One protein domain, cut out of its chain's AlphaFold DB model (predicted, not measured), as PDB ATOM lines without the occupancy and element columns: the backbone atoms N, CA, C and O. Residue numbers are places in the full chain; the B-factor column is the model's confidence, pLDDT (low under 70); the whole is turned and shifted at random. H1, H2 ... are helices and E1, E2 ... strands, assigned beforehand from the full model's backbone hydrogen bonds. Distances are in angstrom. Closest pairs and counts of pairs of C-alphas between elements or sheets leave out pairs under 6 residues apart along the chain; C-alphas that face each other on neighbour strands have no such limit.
ATOM      1  N   LEU A  10     -27.128  25.994  15.906       90.81
ATOM      2  CA  LEU A  10     -26.790  24.753  16.590       90.81
ATOM      3  C   LEU A  10     -27.132  24.886  18.077       90.81
ATOM      4  O   LEU A  10     -26.745  25.863  18.714       90.81
ATOM      5  N   PHE A  11     -27.836  23.895  18.600       92.31
ATOM      6  CA  PHE A  11     -28.173  23.749  20.008       92.31
ATOM      7  C   PHE A  11     -27.637  22.417  20.510       92.31
ATOM      8  O   PHE A  11     -27.605  21.432  19.766       92.31
ATOM      9  N   GLU A  12     -27.243  22.399  21.771       94.31
ATOM     10  CA  GLU A  12     -26.937  21.186  22.499       94.31
ATOM     11  C   GLU A  12     -28.172  20.820  23.309       94.31
ATOM     12  O   GLU A  12     -28.778  21.662  23.960       94.31
ATOM     13  N   VAL A  13     -28.584  19.566  23.225       93.50
ATOM     14  CA  VAL A  13     -29.684  19.043  24.021       93.50
ATOM     15  C   VAL A  13     -29.130  17.957  24.910       93.50
ATOM     16  O   VAL A  13     -28.520  17.006  24.419       93.50
ATOM     17  N   VAL A  14     -29.379  18.091  26.202       94.19
ATOM     18  CA  VAL A  14     -29.019  17.107  27.209       94.19
ATOM     19  C   VAL A  14     -30.278  16.359  27.625       94.19
ATOM     20  O   VAL A  14     -31.289  16.959  27.987       94.19
ATOM     21  N   PHE A  15     -30.217  15.037  27.544       93.06
ATOM     22  CA  PHE A  15     -31.221  14.150  28.100       93.06
ATOM     23  C   PHE A  15     -30.620  13.374  29.266       93.06
ATOM     24  O   PHE A  15     -29.698  12.583  29.064       93.06
ATOM     25  N   ASP A  16     -31.157  13.593  30.462       91.56
ATOM     26  CA  ASP A  16     -30.726  12.923  31.688       91.56
ATOM     27  C   ASP A  16     -31.824  12.017  32.215       91.56
ATOM     28  O   ASP A  16     -32.931  12.479  32.498       91.56
ATOM     29  N   ASP A  17     -31.503  10.745  32.415       91.25
ATOM     30  CA  ASP A  17     -32.450   9.748  32.896       91.25
ATOM     31  C   ASP A  17     -31.837   8.827  33.950       91.25
ATOM     32  O   ASP A  17     -30.617   8.724  34.085       91.25
ATOM     33  N   VAL A  18     -32.696   8.159  34.717       90.50
ATOM     34  CA  VAL A  18     -32.302   7.292  35.829       90.50
ATOM     35  C   VAL A  18     -32.512   5.831  35.452       90.50
ATOM     36  O   VAL A  18     -33.522   5.453  34.855       90.50
ATOM     37  N   PHE A  19     -31.569   4.987  35.856       89.44
ATOM     38  CA  PHE A  19     -31.696   3.537  35.809       89.44
ATOM     39  C   PHE A  19     -31.076   2.907  37.062       89.44
ATOM     40  O   PHE A  19     -30.380   3.568  37.831       89.44
ATOM     41  N   PHE A  20     -31.362   1.629  37.288       89.38
ATOM     42  CA  PHE A  20     -30.818   0.863  38.406       89.38
ATOM     43  C   PHE A  20     -30.069  -0.341  37.845       89.38
ATOM     44  O   PHE A  20     -30.583  -1.017  36.951       89.38
ATOM     45  N   ALA A  21     -28.858  -0.575  38.340       88.62
ATOM     46  CA  ALA A  21     -27.982  -1.654  37.894       88.62
ATOM     47  C   ALA A  21     -27.177  -2.214  39.073       88.62
ATOM     48  O   ALA A  21     -26.996  -1.533  40.077       88.62
ATOM     49  N   ASN A  22     -26.653  -3.437  38.950       87.69
ATOM     50  CA  ASN A  22     -25.836  -4.046  40.014       87.69
ATOM     51  C   ASN A  22     -24.535  -3.263  40.277       87.69
ATOM     52  O   ASN A  22     -24.035  -3.243  41.399       87.69
ATOM     53  N   GLU A  23     -23.978  -2.642  39.237       87.25
ATOM     54  CA  GLU A  23     -22.830  -1.741  39.300       87.25
ATOM     55  C   GLU A  23     -22.962  -0.652  38.226       87.25
ATOM     56  O   GLU A  23     -23.726  -0.804  37.271       87.25
ATOM     57  N   ASN A  24     -22.237   0.460  38.384       86.12
ATOM     58  CA  ASN A  24     -22.185   1.499  37.356       86.12
ATOM     59  C   ASN A  24     -21.375   0.989  36.158       86.12
ATOM     60  O   ASN A  24     -20.214   0.634  36.359       86.12
ATOM     61  N   PRO A  25     -21.905   1.031  34.925       87.31
ATOM     62  CA  PRO A  25     -21.142   0.628  33.745       87.31
ATOM     63  C   PRO A  25     -20.004   1.602  33.374       87.31
ATOM     64  O   PRO A  25     -19.246   1.318  32.454       87.31
ATOM     65  N   GLU A  26     -19.857   2.735  34.084       90.19
ATOM     66  CA  GLU A  26     -18.769   3.721  33.915       90.19
ATOM     67  C   GLU A  26     -18.545   4.136  32.451       90.19
ATOM     68  O   GLU A  26     -17.425   4.174  31.937       90.19
ATOM     69  N   ILE A  27     -19.637   4.452  31.761       93.62
ATOM     70  CA  ILE A  27     -19.604   4.832  30.353       93.62
ATOM     71  C   ILE A  27     -19.219   6.306  30.251       93.62
ATOM     72  O   ILE A  27     -19.840   7.162  30.874       93.62
ATOM     73  N   GLU A  28     -18.245   6.624  29.405       95.19
ATOM     74  CA  GLU A  28     -17.950   7.988  28.970       95.19
ATOM     75  C   GLU A  28     -17.400   7.930  27.545       95.19
ATOM     76  O   GLU A  28     -16.286   7.460  27.314       95.19
ATOM     77  N   LEU A  29     -18.203   8.358  26.566       93.44
ATOM     78  CA  LEU A  29     -17.776   8.344  25.170       93.44
ATOM     79  C   LEU A  29     -16.811   9.491  24.875       93.44
ATOM     80  O   LEU A  29     -17.095  10.656  25.149       93.44
ATOM     81  N   THR A  30     -15.717   9.170  24.196       93.25
ATOM     82  CA  THR A  30     -14.877  10.169  23.534       93.25
ATOM     83  C   THR A  30     -15.601  10.794  22.337       93.25
ATOM     84  O   THR A  30     -16.508  10.197  21.752       93.25
ATOM     85  N   GLU A  31     -15.141  11.965  21.882       91.44
ATOM     86  CA  GLU A  31     -15.671  12.620  20.672       91.44
ATOM     87  C   GLU A  31     -15.674  11.685  19.448       91.44
ATOM     88  O   GLU A  31     -16.622  11.657  18.660       91.44
ATOM     89  N   ALA A  32     -14.621  10.875  19.293       93.94
ATOM     90  CA  ALA A  32     -14.508   9.922  18.194       93.94
ATOM     91  C   ALA A  32     -15.548   8.793  18.291       93.94
ATOM     92  O   ALA A  32     -16.098   8.365  17.272       93.94
ATOM     93  N   GLU A  33     -15.841   8.317  19.500       95.50
ATOM     94  CA  GLU A  33     -16.857   7.290  19.738       95.50
ATOM     95  C   GLU A  33     -18.270   7.840  19.543       95.50
ATOM     96  O   GLU A  33     -19.087   7.178  18.901       95.50
ATOM     97  N   ALA A  34     -18.536   9.070  19.989       94.19
ATOM     98  CA  ALA A  34     -19.800   9.767  19.750       94.19
ATOM     99  C   ALA A  34     -20.044  10.009  18.246       94.19
ATOM    100  O   ALA A  34     -21.138   9.751  17.727       94.19
ATOM    101  N   ALA A  35     -19.005  10.389  17.493       94.06
ATOM    102  CA  ALA A  35     -19.069  10.502  16.035       94.06
ATOM    103  C   ALA A  35     -19.323   9.143  15.352       94.06
ATOM    104  O   ALA A  35     -20.130   9.045  14.422       94.06
ATOM    105  N   ALA A  36     -18.684   8.069  15.822       96.38
ATOM    106  CA  ALA A  36     -18.932   6.724  15.305       96.38
ATOM    107  C   ALA A  36     -20.363   6.243  15.616       96.38
ATOM    108  O   ALA A  36     -21.013   5.648  14.753       96.38
ATOM    109  N   LEU A  37     -20.868   6.520  16.821       95.56
ATOM    110  CA  LEU A  37     -22.236   6.216  17.249       95.56
ATOM    111  C   LEU A  37     -23.262   6.985  16.408       95.56
ATOM    112  O   LEU A  37     -24.231   6.398  15.927       95.56
ATOM    113  N   THR A  38     -22.991   8.261  16.121       96.00
ATOM    114  CA  THR A  38     -23.767   9.079  15.177       96.00
ATOM    115  C   THR A  38     -23.889   8.395  13.817       96.00
ATOM    116  O   THR A  38     -24.991   8.275  13.280       96.00
ATOM    117  N   GLY A  39     -22.774   7.909  13.260       95.62
ATOM    118  CA  GLY A  39     -22.769   7.171  11.995       95.62
ATOM    119  C   GLY A  39     -23.684   5.946  12.034       95.62
ATOM    120  O   GLY A  39     -24.560   5.804  11.183       95.62
ATOM    121  N   ARG A  40     -23.568   5.118  13.082       95.94
ATOM    122  CA  ARG A  40     -24.408   3.921  13.253       95.94
ATOM    123  C   ARG A  40     -25.895   4.257  13.367       95.94
ATOM    124  O   ARG A  40     -26.719   3.590  12.747       95.94
ATOM    125  N   MET A  41     -26.260   5.292  14.123       96.25
ATOM    126  CA  MET A  41     -27.665   5.692  14.270       96.25
ATOM    127  C   MET A  41     -28.241   6.299  12.993       96.25
ATOM    128  O   MET A  41     -29.421   6.108  12.691       96.25
ATOM    129  N   ARG A  42     -27.410   6.982  12.206       94.88
ATOM    130  CA  ARG A  42     -27.782   7.459  10.876       94.88
ATOM    131  C   ARG A  42     -28.012   6.303   9.904       94.88
ATOM    132  O   ARG A  42     -29.025   6.312   9.212       94.88
ATOM    133  N   ASP A  43     -27.152   5.286   9.909       95.12
ATOM    134  CA  ASP A  43     -27.320   4.079   9.084       95.12
ATOM    135  C   ASP A  43     -28.585   3.291   9.463       95.12
ATOM    136  O   ASP A  43     -29.253   2.721   8.599       95.12
ATOM    137  N   LYS A  44     -28.966   3.316  10.748       94.12
ATOM    138  CA  LYS A  44     -30.244   2.780  11.256       94.12
ATOM    139  C   LYS A  44     -31.457   3.672  10.926       94.12
ATOM    140  O   LYS A  44     -32.586   3.269  11.186       94.12
ATOM    141  N   GLY A  45     -31.249   4.868  10.368       93.06
ATOM    142  CA  GLY A  45     -32.306   5.832  10.043       93.06
ATOM    143  C   GLY A  45     -32.924   6.537  11.256       93.06
ATOM    144  O   GLY A  45     -34.008   7.101  11.136       93.06
ATOM    145  N   LEU A  46     -32.261   6.495  12.415       92.94
ATOM    146  CA  LEU A  46     -32.758   7.063  13.674       92.94
ATOM    147  C   LEU A  46     -32.356   8.528  13.863       92.94
ATOM    148  O   LEU A  46     -33.085   9.287  14.494       92.94
ATOM    149  N   ILE A  47     -31.234   8.949  13.274       90.06
ATOM    150  CA  ILE A  47     -30.891  10.373  13.173       90.06
ATOM    151  C   ILE A  47     -31.615  10.954  11.966       90.06
ATOM    152  O   ILE A  47     -31.303  10.634  10.817       90.06
ATOM    153  N   SER A  48     -32.601  11.805  12.234       81.56
ATOM    154  CA  SER A  48     -33.417  12.450  11.212       81.56
ATOM    155  C   SER A  48     -33.894  13.834  11.659       81.56
ATOM    156  O   SER A  48     -33.824  14.197  12.833       81.56
ATOM    157  N   GLY A  49     -34.385  14.623  10.699       84.94
ATOM    158  CA  GLY A  49     -34.963  15.935  10.976       84.94
ATOM    159  C   GLY A  49     -33.923  16.964  11.417       84.94
ATOM    160  O   GLY A  49     -33.027  17.306  10.647       84.94
ATOM    161  N   ALA A  50     -34.105  17.502  12.621       89.00
ATOM    162  CA  ALA A  50     -33.264  18.552  13.190       89.00
ATOM    163  C   ALA A  50     -32.020  18.009  13.916       89.00
ATOM    164  O   ALA A  50     -31.088  18.771  14.145       89.00
ATOM    165  N   ILE A  51     -31.973  16.718  14.254       92.25
ATOM    166  CA  ILE A  51     -30.842  16.123  14.980       92.25
ATOM    167  C   ILE A  51     -29.678  15.912  14.005       92.25
ATOM    168  O   ILE A  51     -29.819  15.224  12.993       92.25
ATOM    169  N   GLU A  52     -28.526  16.509  14.304       92.38
ATOM    170  CA  GLU A  52     -27.321  16.445  13.474       92.38
ATOM    171  C   GLU A  52     -26.391  15.313  13.924       92.38
ATOM    172  O   GLU A  52     -25.930  14.523  13.090       92.38
ATOM    173  N   ALA A  53     -26.147  15.212  15.232       93.81
ATOM    174  CA  ALA A  53     -25.199  14.264  15.799       93.81
ATOM    175  C   ALA A  53     -25.487  13.941  17.268       93.81
ATOM    176  O   ALA A  53     -26.176  14.678  17.968       93.81
ATOM    177  N   VAL A  54     -24.904  12.836  17.720       95.19
ATOM    178  CA  VAL A  54     -24.661  12.536  19.130       95.19
ATOM    179  C   VAL A  54     -23.336  13.193  19.494       95.19
ATOM    180  O   VAL A  54     -22.320  12.908  18.859       95.19
ATOM    181  N   ALA A  55     -23.360  14.078  20.481       93.50
ATOM    182  CA  ALA A  55     -22.183  14.785  20.974       93.50
ATOM    183  C   ALA A  55     -21.536  14.060  22.161       93.50
ATOM    184  O   ALA A  55     -20.325  14.130  22.340       93.50
ATOM    185  N   GLY A  56     -22.325  13.305  22.929       94.31
ATOM    186  CA  GLY A  56     -21.826  12.571  24.083       94.31
ATOM    187  C   GLY A  56     -22.831  11.568  24.629       94.31
ATOM    188  O   GLY A  56     -24.037  11.673  24.399       94.31
ATOM    189  N   LEU A  57     -22.306  10.581  25.349       95.00
ATOM    190  CA  LEU A  57     -23.077   9.693  26.208       95.00
ATOM    191  C   LEU A  57     -22.195   9.319  27.397       95.00
ATOM    192  O   LEU A  57     -21.031   8.956  27.207       95.00
ATOM    193  N   ARG A  58     -22.736   9.422  28.609       95.44
ATOM    194  CA  ARG A  58     -22.041   8.997  29.826       95.44
ATOM    195  C   ARG A  58     -22.987   8.414  30.865       95.44
ATOM    196  O   ARG A  58     -24.175   8.737  30.855       95.44
ATOM    197  N   THR A  59     -22.446   7.632  31.792       94.19
ATOM    198  CA  THR A  59     -23.145   7.210  33.005       94.19
ATOM    199  C   THR A  59     -22.421   7.653  34.267       94.19
ATOM    200  O   THR A  59     -21.199   7.793  34.308       94.19
ATOM    201  N   SER A  60     -23.186   7.875  35.325       92.81
ATOM    202  CA  SER A  60     -22.669   8.153  36.662       92.81
ATOM    203  C   SER A  60     -23.505   7.430  37.708       92.81
ATOM    204  O   SER A  60     -24.687   7.174  37.496       92.81
ATOM    205  N   ALA A  61     -22.898   7.092  38.842       91.25
ATOM    206  CA  ALA A  61     -23.617   6.550  39.987       91.25
ATOM    207  C   ALA A  61     -23.946   7.643  41.001       91.25
ATOM    208  O   ALA A  61     -23.171   8.578  41.212       91.25
ATOM    209  N   ASP A  62     -25.091   7.485  41.652       88.06
ATOM    210  CA  ASP A  62     -25.359   8.051  42.967       88.06
ATOM    211  C   ASP A  62     -24.718   7.132  44.020       88.06
ATOM    212  O   ASP A  62     -24.744   5.911  43.867       88.06
ATOM    213  N   ASP A  63     -24.220   7.678  45.130       76.19
ATOM    214  CA  ASP A  63     -23.632   6.883  46.232       76.19
ATOM    215  C   ASP A  63     -24.690   6.047  47.003       76.19
ATOM    216  O   ASP A  63     -24.419   5.498  48.075       76.19
ATOM    217  N   GLY A  64     -25.934   6.011  46.515       68.94
ATOM    218  CA  GLY A  64     -27.079   5.384  47.158       68.94
ATOM    219  C   GLY A  64     -27.464   4.051  46.525       68.94
ATOM    220  O   GLY A  64     -27.903   4.010  45.376       68.94
ATOM    221  N   ASP A  65     -27.414   2.990  47.330       75.12
ATOM    222  CA  ASP A  65     -28.002   1.697  46.982       75.12
ATOM    223  C   ASP A  65     -29.523   1.724  47.199       75.12
ATOM    224  O   ASP A  65     -30.024   2.152  48.249       75.12
ATOM    225  N   TYR A  66     -30.273   1.205  46.231       73.81
ATOM    226  CA  TYR A  66     -31.704   0.950  46.331       73.81
ATOM    227  C   TYR A  66     -31.969  -0.538  46.118       73.81
ATOM    228  O   TYR A  66     -31.727  -1.077  45.049       73.81
ATOM    229  N   GLU A  67     -32.449  -1.218  47.161       81.62
ATOM    230  CA  GLU A  67     -32.805  -2.648  47.106       81.62
ATOM    231  C   GLU A  67     -31.668  -3.602  46.668       81.62
ATOM    232  O   GLU A  67     -31.923  -4.768  46.376       81.62
ATOM    233  N   GLY A  68     -30.410  -3.152  46.737       82.19
ATOM    234  CA  GLY A  68     -29.230  -3.918  46.322       82.19
ATOM    235  C   GLY A  68     -28.673  -3.522  44.955       82.19
ATOM    236  O   GLY A  68     -27.599  -4.004  44.610       82.19
ATOM    237  N   ASP A  69     -29.355  -2.624  44.241       88.31
ATOM    238  CA  ASP A  69     -28.892  -2.025  42.993       88.31
ATOM    239  C   ASP A  69     -28.356  -0.608  43.235       88.31
ATOM    240  O   ASP A  69     -28.849   0.137  44.087       88.31
ATOM    241  N   VAL A  70     -27.372  -0.207  42.439       89.69
ATOM    242  CA  VAL A  70     -26.837   1.151  42.388       89.69
ATOM    243  C   VAL A  70     -27.755   2.007  41.526       89.69
ATOM    244  O   VAL A  70     -28.051   1.682  40.370       89.69
ATOM    245  N   LYS A  71     -28.188   3.141  42.073       90.88
ATOM    246  CA  LYS A  71     -28.893   4.155  41.294       90.88
ATOM    247  C   LYS A  71     -27.904   4.855  40.367       90.88
ATOM    248  O   LYS A  71     -26.986   5.532  40.826       90.88
ATOM    249  N   CYS A  72     -28.127   4.731  39.070       91.56
ATOM    250  CA  CYS A  72     -27.287   5.315  38.042       91.56
ATOM    251  C   CYS A  72     -28.058   6.361  37.231       91.56
ATOM    252  O   CYS A  72     -29.284   6.324  37.115       91.56
ATOM    253  N   PHE A  73     -27.317   7.291  36.651       91.75
ATOM    254  CA  PHE A  73     -27.802   8.272  35.698       91.75
ATOM    255  C   PHE A  73     -27.163   7.998  34.348       91.75
ATOM    256  O   PHE A  73     -25.980   7.667  34.280       91.75
ATOM    257  N   VAL A  74     -27.936   8.151  33.282       93.12
ATOM    258  CA  VAL A  74     -27.434   8.209  31.913       93.12
ATOM    259  C   VAL A  74     -27.679   9.609  31.376       93.12
ATOM    260  O   VAL A  74     -28.800  10.108  31.427       93.12
ATOM    261  N   THR A  75     -26.624  10.229  30.861       94.69
ATOM    262  CA  THR A  75     -26.675  11.524  30.186       94.69
ATOM    263  C   THR A  75     -26.398  11.298  28.708       94.69
ATOM    264  O   THR A  75     -25.344  10.765  28.352       94.69
ATOM    265  N   VAL A  76     -27.308  11.729  27.839       94.50
ATOM    266  CA  VAL A  76     -27.130  11.747  26.384       94.50
ATOM    267  C   VAL A  76     -27.096  13.191  25.911       94.50
ATOM    268  O   VAL A  76     -28.022  13.950  26.172       94.50
ATOM    269  N   THR A  77     -26.066  13.550  25.153       95.25
ATOM    270  CA  THR A  77     -25.916  14.886  24.576       95.25
ATOM    271  C   THR A  77     -26.101  14.815  23.062       95.25
ATOM    272  O   THR A  77     -25.420  14.046  22.376       95.25
ATOM    273  N   LEU A  78     -27.017  15.616  22.519       94.69
ATOM    274  CA  LEU A  78     -27.349  15.687  21.098       94.69
ATOM    275  C   LEU A  78     -27.093  17.087  20.542       94.69
ATOM    276  O   LEU A  78     -27.404  18.090  21.168       94.69
ATOM    277  N   HIS A  79     -26.610  17.147  19.308       94.38
ATOM    278  CA  HIS A  79     -26.532  18.372  18.524       94.38
ATOM    279  C   HIS A  79     -27.774  18.508  17.645       94.38
ATOM    280  O   HIS A  79     -28.060  17.631  16.822       94.38
ATOM    281  N   VAL A  80     -28.500  19.616  17.787       92.94
ATOM    282  CA  VAL A  80     -29.775  19.873  17.106       92.94
ATOM    283  C   VAL A  80     -29.731  21.205  16.362       92.94
ATOM    284  O   VAL A  80     -29.316  22.225  16.902       92.94
ATOM    285  N   ARG A  81     -30.190  21.214  15.106       91.44
ATOM    286  CA  ARG A  81     -30.329  22.421  14.289       91.44
ATOM    287  C   ARG A  81     -31.761  22.916  14.211       91.44
ATOM    288  O   ARG A  81     -32.598  22.307  13.538       91.44
ATOM    289  N   ALA A  82     -32.000  24.091  14.777       89.94
ATOM    290  CA  ALA A  82     -33.318  24.711  14.821       89.94
ATOM    291  C   ALA A  82     -33.266  26.228  14.598       89.94
ATOM    292  O   ALA A  82     -32.196  26.832  14.519       89.94
ATOM    293  N   GLU A  83     -34.438  26.843  14.447       89.19
ATOM    294  CA  GLU A  83     -34.579  28.293  14.257       89.19
ATOM    295  C   GLU A  83     -34.434  29.066  15.580       89.19
ATOM    296  O   GLU A  83     -33.929  30.189  15.595       89.19
ATOM    297  N   SER A  84     -34.845  28.450  16.690       88.94
ATOM    298  CA  SER A  84     -34.802  28.998  18.046       88.94
ATOM    299  C   SER A  84     -34.674  27.882  19.086       88.94
ATOM    300  O   SER A  84     -34.943  26.724  18.776       88.94
ATOM    301  N   GLU A  85     -34.306  28.249  20.313       88.38
ATOM    302  CA  GLU A  85     -34.317  27.363  21.487       88.38
ATOM    303  C   GLU A  85     -35.724  26.807  21.750       88.38
ATOM    304  O   GLU A  85     -35.890  25.597  21.830       88.38
ATOM    305  N   GLU A  86     -36.749  27.668  21.708       89.62
ATOM    306  CA  GLU A  86     -38.170  27.287  21.813       89.62
ATOM    307  C   GLU A  86     -38.549  26.191  20.803       89.62
ATOM    308  O   GLU A  86     -39.236  25.233  21.141       89.62
ATOM    309  N   SER A  87     -38.031  26.261  19.568       88.94
ATOM    310  CA  SER A  87     -38.290  25.220  18.565       88.94
ATOM    311  C   SER A  87     -37.702  23.862  18.959       88.94
ATOM    312  O   SER A  87     -38.227  22.843  18.526       88.94
ATOM    313  N   VAL A  88     -36.599  23.839  19.714       89.62
ATOM    314  CA  VAL A  88     -35.964  22.610  20.218       89.62
ATOM    315  C   VAL A  88     -36.680  22.101  21.466       89.62
ATOM    316  O   VAL A  88     -36.848  20.893  21.611       89.62
ATOM    317  N   GLU A  89     -37.138  22.994  22.343       87.69
ATOM    318  CA  GLU A  89     -37.942  22.636  23.519       87.69
ATOM    319  C   GLU A  89     -39.294  22.022  23.123       87.69
ATOM    320  O   GLU A  89     -39.773  21.094  23.767       87.69
ATOM    321  N   GLU A  90     -39.897  22.501  22.031       88.12
ATOM    322  CA  GLU A  90     -41.142  21.955  21.478       88.12
ATOM    323  C   GLU A  90     -40.943  20.657  20.673       88.12
ATOM    324  O   GLU A  90     -41.925  20.001  20.298       88.12
ATOM    325  N   MET A  91     -39.698  20.258  20.379       85.88
ATOM    326  CA  MET A  91     -39.445  18.984  19.706       85.88
ATOM    327  C   MET A  91     -39.848  17.821  20.609       85.88
ATOM    328  O   MET A  91     -39.476  17.741  21.774       85.88
ATOM    329  N   ALA A  92     -40.561  16.857  20.028       85.00
ATOM    330  CA  ALA A  92     -40.805  15.597  20.707       85.00
ATOM    331  C   ALA A  92     -39.471  14.894  20.996       85.00
ATOM    332  O   ALA A  92     -38.636  14.746  20.095       85.00
ATOM    333  N   VAL A  93     -39.315  14.424  22.235       84.25
ATOM    334  CA  VAL A  93     -38.181  13.596  22.649       84.25
ATOM    335  C   VAL A  93     -38.097  12.373  21.720       84.25
ATOM    336  O   VAL A  93     -39.098  11.678  21.511       84.25
ATOM    337  N   PRO A  94     -36.941  12.107  21.086       87.12
ATOM    338  CA  PRO A  94     -36.804  11.040  20.108       87.12
ATOM    339  C   PRO A  94     -36.564   9.694  20.811       87.12
ATOM    340  O   PRO A  94     -35.471   9.131  20.734       87.12
ATOM    341  N   ASP A  95     -37.594   9.143  21.459       88.62
ATOM    342  CA  ASP A  95     -37.503   7.935  22.301       88.62
ATOM    343  C   ASP A  95     -36.797   6.755  21.617       88.62
ATOM    344  O   ASP A  95     -35.979   6.064  22.222       88.62
ATOM    345  N   ALA A  96     -37.090   6.527  20.332       90.12
ATOM    346  CA  ALA A  96     -36.489   5.438  19.562       90.12
ATOM    347  C   ALA A  96     -34.981   5.633  19.330       90.12
ATOM    348  O   ALA A  96     -34.240   4.653  19.282       90.12
ATOM    349  N   LEU A  97     -34.526   6.884  19.190       92.00
ATOM    350  CA  LEU A  97     -33.104   7.203  19.104       92.00
ATOM    351  C   LEU A  97     -32.445   7.000  20.467       92.00
ATOM    352  O   LEU A  97     -31.449   6.291  20.533       92.00
ATOM    353  N   LEU A  98     -33.012   7.559  21.540       90.81
ATOM    354  CA  LEU A  98     -32.451   7.443  22.891       90.81
ATOM    355  C   LEU A  98     -32.310   5.979  23.321       90.81
ATOM    356  O   LEU A  98     -31.231   5.567  23.738       90.81
ATOM    357  N   ALA A  99     -33.347   5.163  23.110       88.94
ATOM    358  CA  ALA A  99     -33.287   3.731  23.389       88.94
ATOM    359  C   ALA A  99     -32.174   3.037  22.588       88.94
ATOM    360  O   ALA A  99     -31.409   2.247  23.134       88.94
ATOM    361  N   ALA A 100     -32.049   3.351  21.297       91.50
ATOM    362  CA  ALA A 100     -31.026   2.746  20.457       91.50
ATOM    363  C   ALA A 100     -29.606   3.199  20.809       91.50
ATOM    364  O   ALA A 100     -28.684   2.412  20.627       91.50
ATOM    365  N   LEU A 101     -29.417   4.438  21.272       92.19
ATOM    366  CA  LEU A 101     -28.117   4.938  21.721       92.19
ATOM    367  C   LEU A 101     -27.641   4.164  22.936       92.19
ATOM    368  O   LEU A 101     -26.530   3.650  22.931       92.19
ATOM    369  N   VAL A 102     -28.516   4.045  23.929       88.81
ATOM    370  CA  VAL A 102     -28.221   3.354  25.174       88.81
ATOM    371  C   VAL A 102     -27.911   1.880  24.906       88.81
ATOM    372  O   VAL A 102     -26.801   1.448  25.182       88.81
ATOM    373  N   THR A 103     -28.804   1.148  24.226       88.94
ATOM    374  CA  THR A 103     -28.600  -0.278  23.900       88.94
ATOM    375  C   THR A 103     -27.360  -0.553  23.039       88.94
ATOM    376  O   THR A 103     -26.829  -1.657  23.058       88.94
ATOM    377  N   ASP A 104     -26.917   0.402  22.218       89.25
ATOM    378  CA  ASP A 104     -25.729   0.216  21.371       89.25
ATOM    379  C   ASP A 104     -24.421   0.387  22.150       89.25
ATOM    380  O   ASP A 104     -23.400  -0.153  21.726       89.25
ATOM    381  N   VAL A 105     -24.450   1.130  23.261       84.81
ATOM    382  CA  VAL A 105     -23.285   1.321  24.129       84.81
ATOM    383  C   VAL A 105     -23.256   0.276  25.241       84.81
ATOM    384  O   VAL A 105     -22.196  -0.298  25.474       84.81
ATOM    385  N   ASP A 106     -24.398  -0.002  25.872       85.25
ATOM    386  CA  ASP A 106     -24.525  -0.996  26.938       85.25
ATOM    387  C   ASP A 106     -25.993  -1.453  27.082       85.25
ATOM    388  O   ASP A 106     -26.905  -0.636  27.246       85.25
ATOM    389  N   ASP A 107     -26.244  -2.760  26.975       82.50
ATOM    390  CA  ASP A 107     -27.586  -3.341  27.054       82.50
ATOM    391  C   ASP A 107     -28.125  -3.474  28.486       82.50
ATOM    392  O   ASP A 107     -29.342  -3.607  28.657       82.50
ATOM    393  N   ASP A 108     -27.264  -3.355  29.498       78.12
ATOM    394  CA  ASP A 108     -27.650  -3.341  30.909       78.12
ATOM    395  C   ASP A 108     -28.190  -1.967  31.346       78.12
ATOM    396  O   ASP A 108     -28.896  -1.856  32.355       78.12
ATOM    397  N   VAL A 109     -27.953  -0.906  30.564       81.50
ATOM    398  CA  VAL A 109     -28.545   0.415  30.811       81.50
ATOM    399  C   VAL A 109     -30.009   0.416  30.357       81.50
ATOM    400  O   VAL A 109     -30.364   0.745  29.226       81.50
ATOM    401  N   ASN A 110     -30.911   0.062  31.269       76.50
ATOM    402  CA  ASN A 110     -32.353   0.082  31.024       76.50
ATOM    403  C   ASN A 110     -33.009   1.328  31.639       76.50
ATOM    404  O   ASN A 110     -33.665   1.257  32.679       76.50
ATOM    405  N   SER A 111     -32.821   2.480  30.994       71.75
ATOM    406  CA  SER A 111     -33.414   3.745  31.438       71.75
ATOM    407  C   SER A 111     -34.927   3.795  31.153       71.75
ATOM    408  O   SER A 111     -35.411   3.252  30.145       71.75
ATOM    409  N   SER A 112     -35.715   4.401  32.050       74.50
ATOM    410  CA  SER A 112     -37.186   4.449  31.928       74.50
ATOM    411  C   SER A 112     -37.672   5.406  30.834       74.50
ATOM    412  O   SER A 112     -38.811   5.298  30.383       74.50
ATOM    413  N   ARG A 113     -36.780   6.276  30.359       76.19
ATOM    414  CA  ARG A 113     -36.993   7.403  29.444       76.19
ATOM    415  C   ARG A 113     -37.956   8.450  30.001       76.19
ATOM    416  O   ARG A 113     -38.583   9.183  29.246       76.19
ATOM    417  N   GLU A 114     -38.053   8.541  31.325       76.88
ATOM    418  CA  GLU A 114     -38.847   9.559  32.032       76.88
ATOM    419  C   GLU A 114     -37.995  10.775  32.438       76.88
ATOM    420  O   GLU A 114     -38.430  11.625  33.215       76.88
ATOM    421  N   GLY A 115     -36.772  10.816  31.912       76.81
ATOM    422  CA  GLY A 115     -35.762  11.827  32.146       76.81
ATOM    423  C   GLY A 115     -36.113  13.232  31.662       76.81
ATOM    424  O   GLY A 115     -37.123  13.476  30.998       76.81
ATOM    425  N   ASN A 116     -35.238  14.176  31.995       85.12
ATOM    426  CA  ASN A 116     -35.400  15.578  31.631       85.12
ATOM    427  C   ASN A 116     -34.735  15.865  30.283       85.12
ATOM    428  O   ASN A 116     -33.629  15.400  30.026       85.12
ATOM    429  N   TRP A 117     -35.410  16.659  29.455       85.94
ATOM    430  CA  TRP A 117     -34.915  17.165  28.177       85.94
ATOM    431  C   TRP A 117     -34.577  18.648  28.340       85.94
ATOM    432  O   TRP A 117     -35.482  19.471  28.487       85.94
ATOM    433  N   GLU A 118     -33.290  18.977  28.365       88.31
ATOM    434  CA  GLU A 118     -32.780  20.334  28.565       88.31
ATOM    435  C   GLU A 118     -32.098  20.840  27.291       88.31
ATOM    436  O   GLU A 118     -31.331  20.115  26.656       88.31
ATOM    437  N   VAL A 119     -32.377  22.088  26.910       86.44
ATOM    438  CA  VAL A 119     -31.799  22.732  25.726       86.44
ATOM    439  C   VAL A 119     -30.786  23.781  26.167       86.44
ATOM    440  O   VAL A 119     -31.076  24.632  26.999       86.44
ATOM    441  N   LEU A 120     -29.595  23.733  25.580       84.38
ATOM    442  CA  LEU A 120     -28.483  24.638  25.833       84.38
ATOM    443  C   LEU A 120     -28.075  25.312  24.511       84.38
ATOM    444  O   LEU A 120     -27.789  24.651  23.508       84.38
ATOM    445  N   GLU A 121     -28.042  26.649  24.476       74.25
ATOM    446  CA  GLU A 121     -27.521  27.374  23.308       74.25
ATOM    447  C   GLU A 121     -25.991  27.229  23.248       74.25
ATOM    448  O   GLU A 121     -25.272  27.652  24.156       74.25
ATOM    449  N   VAL A 122     -25.481  26.654  22.154       71.00
ATOM    450  CA  VAL A 122     -24.036  26.545  21.923       71.00
ATOM    451  C   VAL A 122     -23.555  27.860  21.324       71.00
ATOM    452  O   VAL A 122     -23.920  28.225  20.202       71.00
TER     453      VAL A 122
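AT A GLANCE: This is residues 10 to 122 of the 127 residues of an uncharacterized protein of Burkholderia ubonensis (UniProt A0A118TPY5). A long, twisted sheet of four strands has two helices over one face: H3 crosses over E2 and E3, and H1 packs beside the edge strand E2. The short helix H2 sits by E1 and E4, near one end of the long axis. The printed part has 113 residues, in the order E1 H1 E2 E3 H2 H3 E4; the antiparallel sheet runs E2, E3, E1, E4. The class is mixed, helices and strands; the whole is compact, with a radius of gyration of the C-alphas of 14.1 A, yet elongated, spanning 45 by 28 by 21 A.

IN THESE COORDINATES: Find C-alpha 10 at (-26.790, 24.753, 16.590); from there E1, residues 10 to 21, runs 34.0 A. H1, residues 31 to 43, covers 18.5 A. E2, residues 51 to 66, covers 34.8 A and bends by 83 degrees at residue 63. E3, residues 69 to 82, runs 39.1 A. H2 is residues 85 to 89, 6.3 A, and H3 residues 95 to 105, 15.8 A. E4, residues 116 to 121, covers 16.4 A and ends at C-alpha 121, (-27.521, 27.374, 23.308).

HOW THE PARTS SIT: Look for N 13 and O 78, 2.8 A, between E1 and E3; N 58 and O 75, 2.9 A, in the hairpin E2 and E3; and N 14 and O 118, 2.8 A, between E1 and E4. H1 is on the sheet at a height of 4.8 A, only just over none of its strands, with 2 C-alphas falling on E2. H3, on the same face, runs across the strands at 9.8 A. Residues 37 to 41 of H1 touch H3, closest at C-alphas Met 41 and Leu 97, 7.4 A, at a steep tilt of 54 degrees, opposite ways. H2 is over E1. In H1, H2 and H3 every O i to N i+4 pair is within hydrogen-bond range.

THE WHOLE: The farthest C-alphas, Gly 68 and Glu 83, are 45.8 A apart. The printed part has no cut and no long link; residue 64 alone is under pLDDT 70.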